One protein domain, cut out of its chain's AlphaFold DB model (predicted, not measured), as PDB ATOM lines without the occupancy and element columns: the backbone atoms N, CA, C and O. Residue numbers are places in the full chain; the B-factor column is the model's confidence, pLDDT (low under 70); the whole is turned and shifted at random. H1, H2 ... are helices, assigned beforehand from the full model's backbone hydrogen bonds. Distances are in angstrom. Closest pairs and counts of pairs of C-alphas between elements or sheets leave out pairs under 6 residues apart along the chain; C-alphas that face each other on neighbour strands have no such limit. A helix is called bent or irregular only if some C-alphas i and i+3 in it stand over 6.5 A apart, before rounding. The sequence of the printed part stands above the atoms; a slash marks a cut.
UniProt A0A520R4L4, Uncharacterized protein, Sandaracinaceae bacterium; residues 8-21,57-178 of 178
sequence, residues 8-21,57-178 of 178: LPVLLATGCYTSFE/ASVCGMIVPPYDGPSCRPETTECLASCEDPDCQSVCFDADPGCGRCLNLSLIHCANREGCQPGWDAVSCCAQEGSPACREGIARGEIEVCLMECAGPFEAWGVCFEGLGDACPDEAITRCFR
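Overview. This is residues 8 to 21 and 57 to 178 of the 178 residues of an uncharacterized protein of Sandaracinaceae bacterium (UniProt A0A520R4L4). A long helix, H4, folds back as a V, with H8 packed along its arm H4a and H7 along its arm H4b. A helical hairpin lies by the free end of each arm, H2 with H3 by that of H4a and H5 with H6 by that of H4b, and short H1 packs across H4a at residues 100 to 104, apart from H4b. The printed part has 136 residues with eight named helices, H1 to H8 in chain order, and no named strand: all helix. It is compact, radius of gyration of the C-alphas 14.1 A, spanning 39 by 30 by 26 A.

Arrangement. The hub H4, residues 97 to 130, was assigned as one helix by its hydrogen bonds but is bent, C-alphas 114 and 117 being 8.3 A apart. Its arms H4a, residues 97 to 114, and H4b, residues 117 to 130, stand at a steep tilt of 53 degrees. H8, residues 167 to 176, touches H4a, closest C-alphas Ser 106 and Ala 172, 5.3 A. H7, residues 151 to 162, touches H4b, closest C-alphas Gly 119 and Trp 157, 4.3 A. H5, residues 132 to 139, and H6, residues 143 to 149, form a hairpin, closest C-alphas Cys 134 and Cys 146, 4.3 A. H2, residues 74 to 82, and H3, residues 86 to 94, form another, closest C-alphas Leu 80 and Gln 89, 5.7 A. H1, residues 8 to 13, touches H4a at residues 100 to 104 alone, closest C-alphas Leu 11 and Asn 104, 6.7 A. In each helix and arm every O i to N i+4 pair is within hydrogen-bond range.

Along the chain. H4a, 26.0 A long, begins at C-alpha 97 (288.202, 268.054, 483.080); H4b, 18.0 A, ends at C-alpha 130 (276.557, 290.272, 474.798). H7 measures 15.9 A and H8 14.4 A.

Size, cuts and confidence. Residues 22 to 56 are not printed; C-alphas 21 and 57 are 14.0 A apart. Residues 57 to 73 hold no named element. Confidence is low, under 70, in 30 residues, among them 8 to 21 and 136 to 147.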
ATOM      1  N   LEU A   8     288.570 279.815 494.447       47.50
ATOM      2  CA  LEU A   8     287.407 280.564 493.944       47.50
ATOM      3  C   LEU A   8     287.708 281.320 492.639       47.50
ATOM      4  O   LEU A   8     287.026 281.061 491.650       47.50
ATOM      5  N   PRO A   9     288.725 282.210 492.588       44.16
ATOM      6  CA  PRO A   9     289.094 282.882 491.348       44.16
ATOM      7  C   PRO A   9     289.634 281.892 490.325       44.16
ATOM      8  O   PRO A   9     289.361 282.054 489.149       44.16
ATOM      9  N   VAL A  10     290.346 280.849 490.769       39.31
ATOM     10  CA  VAL A  10     290.890 279.811 489.886       39.31
ATOM     11  C   VAL A  10     289.778 278.934 489.316       39.31
ATOM     12  O   VAL A  10     289.829 278.671 488.139       39.31
ATOM     13  N   LEU A  11     288.732 278.545 490.052       49.75
ATOM     14  CA  LEU A  11     287.596 277.763 489.526       49.75
ATOM     15  C   LEU A  11     286.636 278.619 488.694       49.75
ATOM     16  O   LEU A  11     286.048 278.109 487.745       49.75
ATOM     17  N   LEU A  12     286.510 279.913 489.001       48.59
ATOM     18  CA  LEU A  12     285.871 280.879 488.104       48.59
ATOM     19  C   LEU A  12     286.722 281.112 486.844       48.59
ATOM     20  O   LEU A  12     286.159 281.365 485.788       48.59
ATOM     21  N   ALA A  13     288.054 281.005 486.929       40.22
ATOM     22  CA  ALA A  13     288.974 281.240 485.818       40.22
ATOM     23  C   ALA A  13     289.187 280.011 484.911       40.22
ATOM     24  O   ALA A  13     289.066 280.099 483.695       40.22
ATOM     25  N   THR A  14     289.476 278.850 485.487       41.41
ATOM     26  CA  THR A  14     289.716 277.584 484.786       41.41
ATOM     27  C   THR A  14     288.402 276.844 484.561       41.41
ATOM     28  O   THR A  14     288.114 276.385 483.463       41.41
ATOM     29  N   GLY A  15     287.541 276.787 485.575       40.69
ATOM     30  CA  GLY A  15     286.353 275.935 485.586       40.69
ATOM     31  C   GLY A  15     285.114 276.526 484.930       40.69
ATOM     32  O   GLY A  15     284.195 275.762 484.630       40.69
ATOM     33  N   CYS A  16     285.062 277.839 484.673       42.91
ATOM     34  CA  CYS A  16     283.888 278.410 484.026       42.91
ATOM     35  C   CYS A  16     283.647 277.753 482.660       42.91
ATOM     36  O   CYS A  16     282.480 277.561 482.329       42.91
ATOM     37  N   TYR A  17     284.690 277.327 481.923       43.72
ATOM     38  CA  TYR A  17     284.495 276.865 480.547       43.72
ATOM     39  C   TYR A  17     285.521 275.882 479.938       43.72
ATOM     40  O   TYR A  17     285.298 275.438 478.814       43.72
ATOM     41  N   THR A  18     286.591 275.441 480.614       39.06
ATOM     42  CA  THR A  18     287.535 274.474 479.992       39.06
ATOM     43  C   THR A  18     286.990 273.046 479.841       39.06
ATOM     44  O   THR A  18     287.672 272.180 479.306       39.06
ATOM     45  N   SER A  19     285.731 272.779 480.204       35.97
ATOM     46  CA  SER A  19     285.050 271.535 479.816       35.97
ATOM     47  C   SER A  19     284.495 271.539 478.377       35.97
ATOM     48  O   SER A  19     283.764 270.618 478.014       35.97
ATOM     49  N   PHE A  20     284.847 272.525 477.540       38.53
ATOM     50  CA  PHE A  20     284.628 272.467 476.089       38.53
ATOM     51  C   PHE A  20     285.720 271.668 475.367       38.53
ATOM     52  O   PHE A  20     286.485 272.201 474.575       38.53
ATOM     53  N   GLU A  21     285.692 270.357 475.573       34.22
ATOM     54  CA  GLU A  21     285.764 269.418 474.454       34.22
ATOM     55  C   GLU A  21     284.585 268.454 474.624       34.22
ATOM     56  O   GLU A  21     284.683 267.390 475.227       34.22
ATOM     57  N   ALA A  57     276.859 275.389 481.626       60.78
ATOM     58  CA  ALA A  57     276.769 276.546 482.501       60.78
ATOM     59  C   ALA A  57     276.549 277.843 481.684       60.78
ATOM     60  O   ALA A  57     275.906 278.776 482.145       60.78
ATOM     61  N   SER A  58     276.987 277.901 480.427       60.19
ATOM     62  CA  SER A  58     276.888 279.110 479.603       60.19
ATOM     63  C   SER A  58     275.462 279.532 479.210       60.19
ATOM     64  O   SER A  58     275.286 280.633 478.684       60.19
ATOM     65  N   VAL A  59     274.440 278.693 479.427       71.56
ATOM     66  CA  VAL A  59     273.091 278.966 478.913       71.56
ATOM     67  C   VAL A  59     272.415 280.092 479.698       71.56
ATOM     68  O   VAL A  59     272.064 279.943 480.870       71.56
ATOM     69  N   CYS A  60     272.170 281.200 479.003       78.06
ATOM     70  CA  CYS A  60     271.495 282.390 479.503       78.06
ATOM     71  C   CYS A  60     270.128 282.065 480.120       78.06
ATOM     72  O   CYS A  60     269.276 281.422 479.499       78.06
ATOM     73  N   GLY A  61     269.915 282.548 481.347       77.00
ATOM     74  CA  GLY A  61     268.628 282.484 482.043       77.00
ATOM     75  C   GLY A  61     268.241 281.098 482.560       77.00
ATOM     76  O   GLY A  61     267.100 280.900 482.986       77.00
ATOM     77  N   MET A  62     269.149 280.121 482.496       81.12
ATOM     78  CA  MET A  62     268.885 278.767 482.969       81.12
ATOM     79  C   MET A  62     269.390 278.564 484.395       81.12
ATOM     80  O   MET A  62     270.514 278.912 484.761       81.12
ATOM     81  N   ILE A  63     268.557 277.910 485.205       83.50
ATOM     82  CA  ILE A  63     268.994 277.383 486.496       83.50
ATOM     83  C   ILE A  63     269.829 276.132 486.227       83.50
ATOM     84  O   ILE A  63     269.330 275.156 485.663       83.50
ATOM     85  N   VAL A  64     271.087 276.153 486.666       81.25
ATOM     86  CA  VAL A  64     271.987 275.000 486.562       81.25
ATOM     87  C   VAL A  64     271.463 273.850 487.438       81.25
ATOM     88  O   VAL A  64     271.302 274.027 488.655       81.25
ATOM     89  N   PRO A  65     271.164 272.673 486.856       80.12
ATOM     90  CA  PRO A  65     270.764 271.507 487.630       80.12
ATOM     91  C   PRO A  65     271.959 270.928 488.407       80.12
ATOM     92  O   PRO A  65     273.112 271.212 488.077       80.12
ATOM     93  N   PRO A  66     271.712 270.081 489.421       82.69
ATOM     94  CA  PRO A  66     272.784 269.346 490.081       82.69
ATOM     95  C   PRO A  66     273.593 268.523 489.069       82.69
ATOM     96  O   PRO A  66     273.013 267.858 488.213       82.69
ATOM     97  N   TYR A  67     274.918 268.514 489.205       80.69
ATOM     98  CA  TYR A  67     275.798 267.702 488.361       80.69
ATOM     99  C   TYR A  67     275.623 266.197 488.621       80.69
ATOM    100  O   TYR A  67     275.772 265.762 489.762       80.69
ATOM    101  N   ASP A  68     275.349 265.395 487.593       76.50
ATOM    102  CA  ASP A  68     275.117 263.942 487.699       76.50
ATOM    103  C   ASP A  68     276.275 263.070 487.173       76.50
ATOM    104  O   ASP A  68     276.170 261.843 487.163       76.50
ATOM    105  N   GLY A  69     277.384 263.692 486.765       77.38
ATOM    106  CA  GLY A  69     278.564 263.005 486.246       77.38
ATOM    107  C   GLY A  69     279.557 262.533 487.325       77.38
ATOM    108  O   GLY A  69     279.262 262.579 488.523       77.38
ATOM    109  N   PRO A  70     280.746 262.053 486.912       80.56
ATOM    110  CA  PRO A  70     281.741 261.481 487.818       80.56
ATOM    111  C   PRO A  70     282.377 262.507 488.767       80.56
ATOM    112  O   PRO A  70     282.609 263.659 488.410       80.56
ATOM    113  N   SER A  71     282.739 262.045 489.964       85.00
ATOM    114  CA  SER A  71     283.626 262.767 490.884       85.00
ATOM    115  C   SER A  71     285.052 262.896 490.324       85.00
ATOM    116  O   SER A  71     285.415 262.244 489.343       85.00
ATOM    117  N   CYS A  72     285.878 263.716 490.977       83.38
ATOM    118  CA  CYS A  72     287.298 263.852 490.683       83.38
ATOM    119  C   CYS A  72     288.027 262.518 490.835       83.38
ATOM    120  O   CYS A  72     287.775 261.751 491.770       83.38
ATOM    121  N   ARG A  73     288.978 262.256 489.939       87.12
ATOM    122  CA  ARG A  73     289.814 261.061 490.030       87.12
ATOM    123  C   ARG A  73     290.742 261.136 491.256       87.12
ATOM    124  O   ARG A  73     291.173 262.232 491.644       87.12
ATOM    125  N   PRO A  74     291.095 259.994 491.876       88.94
ATOM    126  CA  PRO A  74     292.067 259.962 492.970       88.94
ATOM    127  C   PRO A  74     293.397 260.633 492.602       88.94
ATOM    128  O   PRO A  74     293.936 261.401 493.395       88.94
ATOM    129  N   GLU A  75     293.874 260.427 491.372       89.31
ATOM    130  CA  GLU A  75     295.111 261.011 490.846       89.31
ATOM    131  C   GLU A  75     295.065 262.546 490.836       89.31
ATOM    132  O   GLU A  75     296.049 263.208 491.169       89.31
ATOM    133  N   THR A  76     293.905 263.126 490.525       84.12
ATOM    134  CA  THR A  76     293.669 264.578 490.567       84.12
ATOM    135  C   THR A  76     293.742 265.097 491.996       84.12
ATOM    136  O   THR A  76     294.334 266.143 492.257       84.12
ATOM    137  N   THR A  77     293.195 264.343 492.950       82.94
ATOM    138  CA  THR A  77     293.250 264.685 494.380       82.94
ATOM    139  C   THR A  77     294.690 264.682 494.894       82.94
ATOM    140  O   THR A  77     295.091 265.594 495.618       82.94
ATOM    141  N   GLU A  78     295.483 263.683 494.502       87.00
ATOM    142  CA  GLU A  78     296.908 263.599 494.835       87.00
ATOM    143  C   GLU A  78     297.713 264.733 494.190       87.00
ATOM    144  O   GLU A  78     298.518 265.375 494.870       87.00
ATOM    145  N   CYS A  79     297.442 265.036 492.916       86.12
ATOM    146  CA  CYS A  79     298.040 266.157 492.196       86.12
ATOM    147  C   CYS A  79     297.785 267.478 492.936       86.12
ATOM    148  O   CYS A  79     298.728 268.166 493.331       86.12
ATOM    149  N   LEU A  80     296.519 267.777 493.247       81.38
ATOM    150  CA  LEU A  80     296.122 268.997 493.953       81.38
ATOM    151  C   LEU A  80     296.697 269.082 495.370       81.38
ATOM    152  O   LEU A  80     297.030 270.170 495.833       81.38
ATOM    153  N   ALA A  81     296.842 267.952 496.065       81.06
ATOM    154  CA  ALA A  81     297.467 267.916 497.386       81.06
ATOM    155  C   ALA A  81     298.963 268.273 497.354       81.06
ATOM    156  O   ALA A  81     299.501 268.696 498.379       81.06
ATOM    157  N   SER A  82     299.621 268.096 496.205       84.19
ATOM    158  CA  SER A  82     301.033 268.429 495.992       84.19
ATOM    159  C   SER A  82     301.273 269.850 495.470       84.19
ATOM    160  O   SER A  82     302.407 270.321 495.515       84.19
ATOM    161  N   CYS A  83     300.225 270.543 495.014       79.62
ATOM    162  CA  CYS A  83     300.340 271.895 494.480       79.62
ATOM    163  C   CYS A  83     300.439 272.960 495.577       79.62
ATOM    164  O   CYS A  83     299.656 272.976 496.531       79.62
ATOM    165  N   GLU A  84     301.362 273.905 495.395       78.69
ATOM    166  CA  GLU A  84     301.548 275.056 496.290       78.69
ATOM    167  C   GLU A  84     301.026 276.371 495.687       78.69
ATOM    168  O   GLU A  84     300.872 277.356 496.412       78.69
ATOM    169  N   ASP A  85     300.707 276.379 494.390       70.81
ATOM    170  CA  ASP A  85     300.294 277.558 493.631       70.81
ATOM    171  C   ASP A  85     299.118 277.273 492.664       70.81
ATOM    172  O   ASP A  85     298.807 276.109 492.383       70.81
ATOM    173  N   PRO A  86     298.431 278.328 492.179       64.50
ATOM    174  CA  PRO A  86     297.315 278.221 491.235       64.50
ATOM    175  C   PRO A  86     297.648 277.579 489.884       64.50
ATOM    176  O   PRO A  86     296.820 276.842 489.351       64.50
ATOM    177  N   ASP A  87     298.836 277.835 489.337       71.94
ATOM    178  CA  ASP A  87     299.212 277.361 488.001       71.94
ATOM    179  C   ASP A  87     299.357 275.833 488.016       71.94
ATOM    180  O   ASP A  87     298.854 275.137 487.133       71.94
ATOM    181  N   CYS A  88     299.948 275.289 489.082       75.19
ATOM    182  CA  CYS A  88     299.993 273.853 489.339       75.19
ATOM    183  C   CYS A  88     298.588 273.243 489.448       75.19
ATOM    184  O   CYS A  88     298.320 272.189 488.867       75.19
ATOM    185  N   GLN A  89     297.671 273.904 490.165       73.00
ATOM    186  CA  GLN A  89     296.298 273.412 490.312       73.00
ATOM    187  C   GLN A  89     295.571 273.365 488.966       73.00
ATOM    188  O   GLN A  89     294.858 272.395 488.708       73.00
ATOM    189  N   SER A  90     295.792 274.359 488.098       71.06
ATOM    190  CA  SER A  90     295.249 274.366 486.734       71.06
ATOM    191  C   SER A  90     295.669 273.120 485.964       71.06
ATOM    192  O   SER A  90     294.811 272.419 485.439       71.06
ATOM    193  N   VAL A  91     296.957 272.764 485.995       78.12
ATOM    194  CA  VAL A  91     297.477 271.570 485.306       78.12
ATOM    195  C   VAL A  91     296.805 270.284 485.802       78.12
ATOM    196  O   VAL A  91     296.527 269.383 485.010       78.12
ATOM    197  N   CYS A  92     296.515 270.183 487.103       78.75
ATOM    198  CA  CYS A  92     295.788 269.035 487.651       78.75
ATOM    199  C   CYS A  92     294.353 268.955 487.112       78.75
ATOM    200  O   CYS A  92     293.880 267.866 486.791       78.75
ATOM    201  N   PHE A  93     293.662 270.093 487.017       75.12
ATOM    202  CA  PHE A  93     292.306 270.147 486.472       75.12
ATOM    203  C   PHE A  93     292.274 269.913 484.956       75.12
ATOM    204  O   PHE A  93     291.362 269.243 484.483       75.12
ATOM    205  N   ASP A  94     293.287 270.360 484.212       74.81
ATOM    206  CA  ASP A  94     293.410 270.106 482.769       74.81
ATOM    207  C   ASP A  94     293.582 268.606 482.466       74.81
ATOM    208  O   ASP A  94     293.102 268.102 481.452       74.81
ATOM    209  N   ALA A  95     294.223 267.859 483.373       78.38
ATOM    210  CA  ALA A  95     294.348 266.403 483.279       78.38
ATOM    211  C   ALA A  95     293.057 265.639 483.658       78.38
ATOM    212  O   ALA A  95     292.939 264.444 483.362       78.38
ATOM    213  N   ASP A  96     292.095 266.303 484.307       76.06
ATOM    214  CA  ASP A  96     290.811 265.737 484.737       76.06
ATOM    215  C   ASP A  96     289.661 266.757 484.593       76.06
ATOM    216  O   ASP A  96     289.118 267.259 485.587       76.06
ATOM    217  N   PRO A  97     289.238 267.054 483.350       72.50
ATOM    218  CA  PRO A  97     288.202 268.054 483.080       72.50
ATOM    219  C   PRO A  97     286.840 267.693 483.702       72.50
ATOM    220  O   PRO A  97     286.017 268.573 483.970       72.50
ATOM    221  N   GLY A  98     286.599 266.409 484.002       75.56
ATOM    222  CA  GLY A  98     285.420 265.958 484.747       75.56
ATOM    223  C   GLY A  98     285.385 266.500 486.180       75.56
ATOM    224  O   GLY A  98     284.334 266.951 486.638       75.56
ATOM    225  N   CYS A  99     286.538 266.548 486.853       79.62
ATOM    226  CA  CYS A  99     286.672 267.131 488.188       79.62
ATOM    227  C   CYS A  99     286.349 268.631 488.201       79.62
ATOM    228  O   CYS A  99     285.543 269.087 489.018       79.62
ATOM    229  N   GLY A 100     286.922 269.393 487.259       74.69
ATOM    230  CA  GLY A 100     286.650 270.828 487.120       74.69
ATOM    231  C   GLY A 100     285.164 271.105 486.879       74.69
ATOM    232  O   GLY A 100     284.565 271.962 487.535       74.69
ATOM    233  N   ARG A 101     284.530 270.297 486.021       75.44
ATOM    234  CA  ARG A 101     283.093 270.381 485.746       75.44
ATOM    235  C   ARG A 101     282.228 270.061 486.966       75.44
ATOM    236  O   ARG A 101     281.258 270.779 487.217       75.44
ATOM    237  N   CYS A 102     282.570 269.017 487.726       81.62
ATOM    238  CA  CYS A 102     281.865 268.666 488.959       81.62
ATOM    239  C   CYS A 102     281.866 269.838 489.942       81.62
ATOM    240  O   CYS A 102     280.808 270.216 490.454       81.62
ATOM    241  N   LEU A 103     283.038 270.439 490.173       80.31
ATOM    242  CA  LEU A 103     283.183 271.566 491.089       80.31
ATOM    243  C   LEU A 103     282.380 272.773 490.615       80.31
ATOM    244  O   LEU A 103     281.561 273.284 491.376       80.31
ATOM    245  N   ASN A 104     282.551 273.184 489.358       77.25
ATOM    246  CA  ASN A 104     281.899 274.377 488.828       77.25
ATOM    247  C   ASN A 104     280.364 274.282 488.899       77.25
ATOM    248  O   ASN A 104     279.702 275.131 489.496       77.25
ATOM    249  N   LEU A 105     279.786 273.200 488.370       80.25
ATOM    250  CA  LEU A 105     278.330 273.035 488.351       80.25
ATOM    251  C   LEU A 105     277.748 272.861 489.760       80.25
ATOM    252  O   LEU A 105     276.647 273.342 490.025       80.25
ATOM    253  N   SER A 106     278.485 272.237 490.684       83.56
ATOM    254  CA  SER A 106     278.054 272.123 492.085       83.56
ATOM    255  C   SER A 106     278.055 273.475 492.800       83.56
ATOM    256  O   SER A 106     277.113 273.775 493.533       83.56
ATOM    257  N   LEU A 107     279.070 274.310 492.556       82.94
ATOM    258  CA  LEU A 107     279.161 275.659 493.116       82.94
ATOM    259  C   LEU A 107     278.039 276.560 492.604       82.94
ATOM    260  O   LEU A 107     277.343 277.174 493.413       82.94
ATOM    261  N   ILE A 108     277.826 276.598 491.285       83.06
ATOM    262  CA  ILE A 108     276.759 277.400 490.673       83.06
ATOM    263  C   ILE A 108     275.393 276.928 491.176       83.06
ATOM    264  O   ILE A 108     274.576 277.742 491.604       83.06
ATOM    265  N   HIS A 109     275.148 275.615 491.189       86.75
ATOM    266  CA  HIS A 109     273.889 275.060 491.677       86.75
ATOM    267  C   HIS A 109     273.615 275.434 493.143       86.75
ATOM    268  O   HIS A 109     272.504 275.859 493.474       86.75
ATOM    269  N   CYS A 110     274.618 275.302 494.016       88.62
ATOM    270  CA  CYS A 110     274.503 275.694 495.417       88.62
ATOM    271  C   CYS A 110     274.219 277.197 495.553       88.62
ATOM    272  O   CYS A 110     273.229 277.582 496.171       88.62
ATOM    273  N   ALA A 111     275.008 278.050 494.899       87.12
ATOM    274  CA  ALA A 111     274.835 279.496 494.980       87.12
ATOM    275  C   ALA A 111     273.475 279.963 494.435       87.12
ATOM    276  O   ALA A 111     272.833 280.842 495.013       87.12
ATOM    277  N   ASN A 112     272.976 279.333 493.369       89.06
ATOM    278  CA  ASN A 112     271.655 279.629 492.823       89.06
ATOM    279  C   ASN A 112     270.532 279.249 493.795       89.06
ATOM    280  O   ASN A 112     269.575 280.013 493.938       89.06
ATOM    281  N   ARG A 113     270.657 278.124 494.517       91.62
ATOM    282  CA  ARG A 113     269.721 277.748 495.594       91.62
ATOM    283  C   ARG A 113     269.706 278.758 496.742       91.62
ATOM    284  O   ARG A 113     268.644 278.978 497.318       91.62
ATOM    285  N   GLU A 114     270.843 279.388 497.026       91.38
ATOM    286  CA  GLU A 114     270.979 280.444 498.041       91.38
ATOM    287  C   GLU A 114     270.572 281.844 497.530       91.38
ATOM    288  O   GLU A 114     270.600 282.818 498.280       91.38
ATOM    289  N   GLY A 115     270.130 281.960 496.270       90.88
ATOM    290  CA  GLY A 115     269.561 283.189 495.711       90.88
ATOM    291  C   GLY A 115     270.479 283.979 494.777       90.88
ATOM    292  O   GLY A 115     270.105 285.076 494.365       90.88
ATOM    293  N   CYS A 116     271.635 283.436 494.384       87.62
ATOM    294  CA  CYS A 116     272.560 284.121 493.474       87.62
ATOM    295  C   CYS A 116     272.184 284.039 491.982       87.62
ATOM    296  O   CYS A 116     272.850 284.672 491.163       87.62
ATOM    297  N   GLN A 117     271.093 283.347 491.621       88.12
ATOM    298  CA  GLN A 117     270.654 283.171 490.225       88.12
ATOM    299  C   GLN A 117     270.640 284.472 489.394       88.12
ATOM    300  O   GLN A 117     271.135 284.433 488.274       88.12
ATOM    301  N   PRO A 118     270.175 285.641 489.888       89.69
ATOM    302  CA  PRO A 118     270.188 286.864 489.080       89.69
ATOM    303  C   PRO A 118     271.594 287.324 488.661       89.69
ATOM    304  O   PRO A 118     271.765 287.873 487.575       89.69
ATOM    305  N   GLY A 119     272.601 287.113 489.517       83.38
ATOM    306  CA  GLY A 119     273.997 287.405 489.184       83.38
ATOM    307  C   GLY A 119     274.532 286.431 488.137       83.38
ATOM    308  O   GLY A 119     275.186 286.845 487.182       83.38
ATOM    309  N   TRP A 120     274.178 285.153 488.269       83.56
ATOM    310  CA  TRP A 120     274.528 284.127 487.292       83.56
ATOM    311  C   TRP A 120     273.894 284.363 485.921       83.56
ATOM    312  O   TRP A 120     274.570 284.255 484.898       83.56
ATOM    313  N   ASP A 121     272.615 284.736 485.886       85.06
ATOM    314  CA  ASP A 121     271.907 285.078 484.652       85.06
ATOM    315  C   ASP A 121     272.606 286.243 483.944       85.06
ATOM    316  O   ASP A 121     272.846 286.192 482.742       85.06
ATOM    317  N   ALA A 122     273.017 287.275 484.686       84.19
ATOM    318  CA  ALA A 122     273.750 288.395 484.105       84.19
ATOM    319  C   ALA A 122     275.091 287.962 483.480       84.19
ATOM    320  O   ALA A 122     275.448 288.451 482.406       84.19
ATOM    321  N   VAL A 123     275.826 287.051 484.130       78.69
ATOM    322  CA  VAL A 123     277.102 286.516 483.619       78.69
ATOM    323  C   VAL A 123     276.874 285.659 482.372       78.69
ATOM    324  O   VAL A 123     277.454 285.942 481.323       78.69
ATOM    325  N   SER A 124     276.007 284.648 482.467       77.88
ATOM    326  CA  SER A 124     275.713 283.708 481.377       77.88
ATOM    327  C   SER A 124     275.141 284.418 480.146       77.88
ATOM    328  O   SER A 124     275.622 284.212 479.031       77.88
ATOM    329  N   CYS A 125     274.203 285.353 480.326       83.56
ATOM    330  CA  CYS A 125     273.646 286.132 479.220       83.56
ATOM    331  C   CYS A 125     274.662 287.104 478.608       83.56
ATOM    332  O   CYS A 125     274.691 287.267 477.387       83.56
ATOM    333  N   CYS A 126     275.545 287.716 479.403       81.94
ATOM    334  CA  CYS A 126     276.614 288.551 478.850       81.94
ATOM    335  C   CYS A 126     277.583 287.728 477.987       81.94
ATOM    336  O   CYS A 126     277.909 288.131 476.867       81.94
ATOM    337  N   ALA A 127     277.983 286.550 478.469       75.12
ATOM    338  CA  ALA A 127     278.863 285.642 477.745       75.12
ATOM    339  C   ALA A 127     278.225 285.106 476.451       75.12
ATOM    340  O   ALA A 127     278.867 285.070 475.398       75.12
ATOM    341  N   GLN A 128     276.951 284.717 476.502       75.94
ATOM    342  CA  GLN A 128     276.269 284.117 475.362       75.94
ATOM    343  C   GLN A 128     275.823 285.163 474.331       75.94
ATOM    344  O   GLN A 128     276.094 285.017 473.134       75.94
ATOM    345  N   GLU A 129     275.160 286.230 474.772       79.69
ATOM    346  CA  GLU A 129     274.466 287.185 473.900       79.69
ATOM    347  C   GLU A 129     275.252 288.486 473.695       79.69
ATOM    348  O   GLU A 129     275.194 289.077 472.616       79.69
ATOM    349  N   GLY A 130     275.985 288.927 474.720       68.94
ATOM    350  CA  GLY A 130     276.557 290.272 474.798       68.94
ATOM    351  C   GLY A 130     277.956 290.428 474.205       68.94
ATOM    352  O   GLY A 130     278.231 291.453 473.584       68.94
ATOM    353  N   SER A 131     278.839 289.436 474.361       75.50
ATOM    354  CA  SER A 131     280.243 289.551 473.938       75.50
ATOM    355  C   SER A 131     280.734 288.313 473.172       75.50
ATOM    356  O   SER A 131     281.029 287.279 473.775       75.50
ATOM    357  N   PRO A 132     280.889 288.406 471.833       76.62
ATOM    358  CA  PRO A 132     281.520 287.354 471.035       76.62
ATOM    359  C   PRO A 132     282.950 287.049 471.489       76.62
ATOM    360  O   PRO A 132     283.353 285.893 471.469       76.62
ATOM    361  N   ALA A 133     283.694 288.066 471.942       74.06
ATOM    362  CA  ALA A 133     285.050 287.900 472.455       74.06
ATOM    363  C   ALA A 133     285.063 287.090 473.753       74.06
ATOM    364  O   ALA A 133     285.881 286.188 473.890       74.06
ATOM    365  N   CYS A 134     284.123 287.349 474.668       71.12
ATOM    366  CA  CYS A 134     283.953 286.512 475.848       71.12
ATOM    367  C   CYS A 134     283.611 285.073 475.440       71.12
ATOM    368  O   CYS A 134     284.307 284.154 475.844       71.12
ATOM    369  N   ARG A 135     282.630 284.869 474.556       70.69
ATOM    370  CA  ARG A 135     282.265 283.531 474.056       70.69
ATOM    371  C   ARG A 135     283.433 282.772 473.414       70.69
ATOM    372  O   ARG A 135     283.565 281.567 473.596       70.69
ATOM    373  N   GLU A 136     284.272 283.460 472.645       67.81
ATOM    374  CA  GLU A 136     285.466 282.872 472.036       67.81
ATOM    375  C   GLU A 136     286.578 282.622 473.056       67.81
ATOM    376  O   GLU A 136     287.227 281.582 472.989       67.81
ATOM    377  N   GLY A 137     286.785 283.539 474.004       63.03
ATOM    378  CA  GLY A 137     287.755 283.374 475.083       63.03
ATOM    379  C   GLY A 137     287.396 282.181 475.961       63.03
ATOM    380  O   GLY A 137     288.228 281.325 476.217       63.03
ATOM    381  N   ILE A 138     286.116 282.036 476.287       59.44
ATOM    382  CA  ILE A 138     285.497 280.861 476.911       59.44
ATOM    383  C   ILE A 138     285.883 279.562 476.210       59.44
ATOM    384  O   ILE A 138     286.385 278.642 476.850       59.44
ATOM    385  N   ALA A 139     285.717 279.514 474.888       55.66
ATOM    386  CA  ALA A 139     286.055 278.340 474.089       55.66
ATOM    387  C   ALA A 139     287.567 278.049 474.045       55.66
ATOM    388  O   ALA A 139     287.964 276.944 473.688       55.66
ATOM    389  N   ARG A 140     288.415 279.026 474.388       56.78
ATOM    390  CA  ARG A 140     289.883 278.910 474.420       56.78
ATOM    391  C   ARG A 140     290.460 278.834 475.840       56.78
ATOM    392  O   ARG A 140     291.677 278.801 475.982       56.78
ATOM    393  N   GLY A 141     289.621 278.840 476.879       53.25
ATOM    394  CA  GLY A 141     290.065 278.929 478.277       53.25
ATOM    395  C   GLY A 141     290.605 280.310 478.692       53.25
ATOM    396  O   GLY A 141     291.206 280.453 479.749       53.25
ATOM    397  N   GLU A 142     290.384 281.351 477.889       61.47
ATOM    398  CA  GLU A 142     290.812 282.736 478.117       61.47
ATOM    399  C   GLU A 142     289.742 283.528 478.893       61.47
ATOM    400  O   GLU A 142     289.183 284.521 478.419       61.47
ATOM    401  N   ILE A 143     289.428 283.093 480.112       61.16
ATOM    402  CA  ILE A 143     288.393 283.717 480.954       61.16
ATOM    403  C   ILE A 143     288.637 285.203 481.252       61.16
ATOM    404  O   ILE A 143     287.692 285.957 481.476       61.16
ATOM    405  N   GLU A 144     289.895 285.649 481.233       65.62
ATOM    406  CA  GLU A 144     290.267 287.041 481.485       65.62
ATOM    407  C   GLU A 144     289.580 287.981 480.488       65.62
ATOM    408  O   GLU A 144     289.177 289.086 480.848       65.62
ATOM    409  N   VAL A 145     289.349 287.505 479.259       68.50
ATOM    410  CA  VAL A 145     288.583 288.225 478.237       68.50
ATOM    411  C   VAL A 145     287.143 288.446 478.704       68.50
ATOM    412  O   VAL A 145     286.624 289.554 478.597       68.50
ATOM    413  N   CYS A 146     286.506 287.442 479.304       69.56
ATOM    414  CA  CYS A 146     285.169 287.585 479.884       69.56
ATOM    415  C   CYS A 146     285.132 288.465 481.124       69.56
ATOM    416  O   CYS A 146     284.175 289.214 481.300       69.56
ATOM    417  N   LEU A 147     286.156 288.405 481.976       69.69
ATOM    418  CA  LEU A 147     286.247 289.282 483.142       69.69
ATOM    419  C   LEU A 147     286.346 290.752 482.727       69.69
ATOM    420  O   LEU A 147     285.827 291.611 483.430       69.69
ATOM    421  N   MET A 148     286.961 291.050 481.579       76.81
ATOM    422  CA  MET A 148     287.003 292.406 481.027       76.81
ATOM    423  C   MET A 148     285.677 292.808 480.364       76.81
ATOM    424  O   MET A 148     285.155 293.888 480.637       76.81
ATOM    425  N   GLU A 149     285.114 291.944 479.520       81.00
ATOM    426  CA  GLU A 149     283.923 292.249 478.711       81.00
ATOM    427  C   GLU A 149     282.611 292.207 479.517       81.00
ATOM    428  O   GLU A 149     281.670 292.948 479.234       81.00
ATOM    429  N   CYS A 150     282.558 291.370 480.553       77.06
ATOM    430  CA  CYS A 150     281.401 291.141 481.420       77.06
ATOM    431  C   CYS A 150     281.699 291.497 482.890       77.06
ATOM    432  O   CYS A 150     281.078 290.943 483.798       77.06
ATOM    433  N   ALA A 151     282.625 292.434 483.136       79.75
ATOM    434  CA  ALA A 151     283.128 292.787 484.469       79.75
ATOM    435  C   ALA A 151     282.026 293.038 485.511       79.75
ATOM    436  O   ALA A 151     282.055 292.462 486.593       79.75
ATOM    437  N   GLY A 152     281.025 293.862 485.175       81.44
ATOM    438  CA  GLY A 152     279.928 294.201 486.089       81.44
ATOM    439  C   GLY A 152     279.098 292.983 486.520       81.44
ATOM    440  O   GLY A 152     278.938 292.756 487.718       81.44
ATOM    441  N   PRO A 153     278.582 292.172 485.575       82.38
ATOM    442  CA  PRO A 153     277.958 290.891 485.897       82.38
ATOM    443  C   PRO A 153     278.824 289.961 486.758       82.38
ATOM    444  O   PRO A 153     278.329 289.418 487.746       82.38
ATOM    445  N   PHE A 154     280.111 289.808 486.425       77.75
ATOM    446  CA  PHE A 154     281.031 288.967 487.197       77.75
ATOM    447  C   PHE A 154     281.242 289.491 488.621       77.75
ATOM    448  O   PHE A 154     281.251 288.698 489.559       77.75
ATOM    449  N   GLU A 155     281.350 290.808 488.805       79.12
ATOM    450  CA  GLU A 155     281.449 291.438 490.125       79.12
ATOM    451  C   GLU A 155     280.184 291.182 490.957       79.12
ATOM    452  O   GLU A 155     280.274 290.763 492.109       79.12
ATOM    453  N   ALA A 156     278.995 291.359 490.372       79.12
ATOM    454  CA  ALA A 156     277.731 291.124 491.069       79.12
ATOM    455  C   ALA A 156     277.556 289.654 491.493       79.12
ATOM    456  O   ALA A 156     277.104 289.376 492.608       79.12
ATOM    457  N   TRP A 157     277.933 288.715 490.621       82.06
ATOM    458  CA  TRP A 157     277.963 287.291 490.949       82.06
ATOM    459  C   TRP A 157     278.979 286.986 492.054       82.06
ATOM    460  O   TRP A 157     278.630 286.330 493.035       82.06
ATOM    461  N   GLY A 158     280.201 287.517 491.932       78.00
ATOM    462  CA  GLY A 158     281.271 287.359 492.915       78.00
ATOM    463  C   GLY A 158     280.857 287.831 494.306       78.00
ATOM    464  O   GLY A 158     280.975 287.069 495.257       78.00
ATOM    465  N   VAL A 159     280.264 289.024 494.422       81.31
ATOM    466  CA  VAL A 159     279.766 289.563 495.703       81.31
ATOM    467  C   VAL A 159     278.694 288.664 496.323       81.31
ATOM    468  O   VAL A 159     278.700 288.445 497.535       81.31
ATOM    469  N   CYS A 160     277.767 288.135 495.516       85.00
ATOM    470  CA  CYS A 160     276.753 287.213 496.027       85.00
ATOM    471  C   CYS A 160     277.394 285.928 496.557       85.00
ATOM    472  O   CYS A 160     277.109 285.509 497.678       85.00
ATOM    473  N   PHE A 161     278.293 285.344 495.764       79.69
ATOM    474  CA  PHE A 161     278.976 284.103 496.091       79.69
ATOM    475  C   PHE A 161     279.877 284.239 497.329       79.69
ATOM    476  O   PHE A 161     279.824 283.398 498.221       79.69
ATOM    477  N   GLU A 162     280.650 285.323 497.438       79.81
ATOM    478  CA  GLU A 162     281.465 285.638 498.621       79.81
ATOM    479  C   GLU A 162     280.617 285.728 499.896       79.81
ATOM    480  O   GLU A 162     281.048 285.297 500.967       79.81
ATOM    481  N   GLY A 163     279.380 286.224 499.783       78.88
ATOM    482  CA  GLY A 163     278.417 286.269 500.883       78.88
ATOM    483  C   GLY A 163     278.019 284.896 501.442       78.88
ATOM    484  O   GLY A 163     277.513 284.833 502.563       78.88
ATOM    485  N   LEU A 164     278.264 283.807 500.704       80.44
ATOM    486  CA  LEU A 164     277.952 282.431 501.112       80.44
ATOM    487  C   LEU A 164     279.074 281.773 501.934       80.44
ATOM    488  O   LEU A 164     278.850 280.725 502.548       80.44
ATOM    489  N   GLY A 165     280.267 282.379 501.979       80.06
ATOM    490  CA  GLY A 165     281.427 281.841 502.690       80.06
ATOM    491  C   GLY A 165     281.789 280.419 502.247       80.06
ATOM    492  O   GLY A 165     281.789 280.107 501.057       80.06
ATOM    493  N   ASP A 166     282.073 279.543 503.213       80.19
ATOM    494  CA  ASP A 166     282.544 278.175 502.951       80.19
ATOM    495  C   ASP A 166     281.419 277.172 502.634       80.19
ATOM    496  O   ASP A 166     281.703 276.034 502.274       80.19
ATOM    497  N   ALA A 167     280.139 277.561 502.716       82.56
ATOM    498  CA  ALA A 167     279.019 276.621 502.598       82.56
ATOM    499  C   ALA A 167     278.974 275.893 501.240       82.56
ATOM    500  O   ALA A 167     278.957 274.661 501.189       82.56
ATOM    501  N   CYS A 168     278.981 276.645 500.135       85.06
ATOM    502  CA  CYS A 168     278.987 276.062 498.793       85.06
ATOM    503  C   CYS A 168     280.331 275.414 498.417       85.06
ATOM    504  O   CYS A 168     280.308 274.310 497.866       85.06
ATOM    505  N   PRO A 169     281.494 276.024 498.729       81.94
ATOM    506  CA  PRO A 169     282.791 275.364 498.588       81.94
ATOM    507  C   PRO A 169     282.868 273.999 499.279       81.94
ATOM    508  O   PRO A 169     283.261 273.023 498.640       81.94
ATOM    509  N   ASP A 170     282.435 273.891 500.536       82.25
ATOM    510  CA  ASP A 170     282.467 272.631 501.279       82.25
ATOM    511  C   ASP A 170     281.530 271.581 500.675       82.25
ATOM    512  O   ASP A 170     281.903 270.406 500.603       82.25
ATOM    513  N   GLU A 171     280.337 271.971 500.204       84.50
ATOM    514  CA  GLU A 171     279.418 271.063 499.501       84.50
ATOM    515  C   GLU A 171     280.063 270.513 498.221       84.50
ATOM    516  O   GLU A 171     280.072 269.296 498.009       84.50
ATOM    517  N   ALA A 172     280.656 271.383 497.400       83.44
ATOM    518  CA  ALA A 172     281.323 270.989 496.164       83.44
ATOM    519  C   ALA A 172     282.535 270.085 496.435       83.44
ATOM    520  O   ALA A 172     282.666 269.035 495.806       83.44
ATOM    521  N   ILE A 173     283.375 270.426 497.419       82.81
ATOM    522  CA  ILE A 173     284.525 269.601 497.810       82.81
ATOM    523  C   ILE A 173     284.055 268.223 498.273       82.81
ATOM    524  O   ILE A 173     284.564 267.190 497.842       82.81
ATOM    525  N   THR A 174     283.047 268.212 499.137       85.31
ATOM    526  CA  THR A 174     282.460 266.998 499.692       85.31
ATOM    527  C   THR A 174     281.861 266.104 498.613       85.31
ATOM    528  O   THR A 174     281.921 264.883 498.731       85.31
ATOM    529  N   ARG A 175     281.259 266.686 497.577       85.06
ATOM    530  CA  ARG A 175     280.667 265.936 496.472       85.06
ATOM    531  C   ARG A 175     281.734 265.394 495.523       85.06
ATOM    532  O   ARG A 175     281.671 264.227 495.156       85.06
ATOM    533  N   CYS A 176     282.683 266.238 495.132       84.75
ATOM    534  CA  CYS A 176     283.577 265.955 494.016       84.75
ATOM    535  C   CYS A 176     284.878 265.254 494.429       84.75
ATOM    536  O   CYS A 176     285.475 264.609 493.582       84.75
ATOM    537  N   PHE A 177     285.308 265.314 495.694       83.31
ATOM    538  CA  PHE A 177     286.556 264.684 496.173       83.31
ATOM    539  C   PHE A 177     286.340 263.497 497.131       83.31
ATOM    540  O   PHE A 177     287.236 263.163 497.910       83.31
ATOM    541  N   ARG A 178     285.148 262.890 497.135       71.31
ATOM    542  CA  ARG A 178     284.829 261.712 497.961       71.31
ATOM    543  C   ARG A 178     284.971 260.400 497.212       71.31
ATOM    544  O   ARG A 178     284.566 260.360 496.031       71.31
TER     545      ARG A 178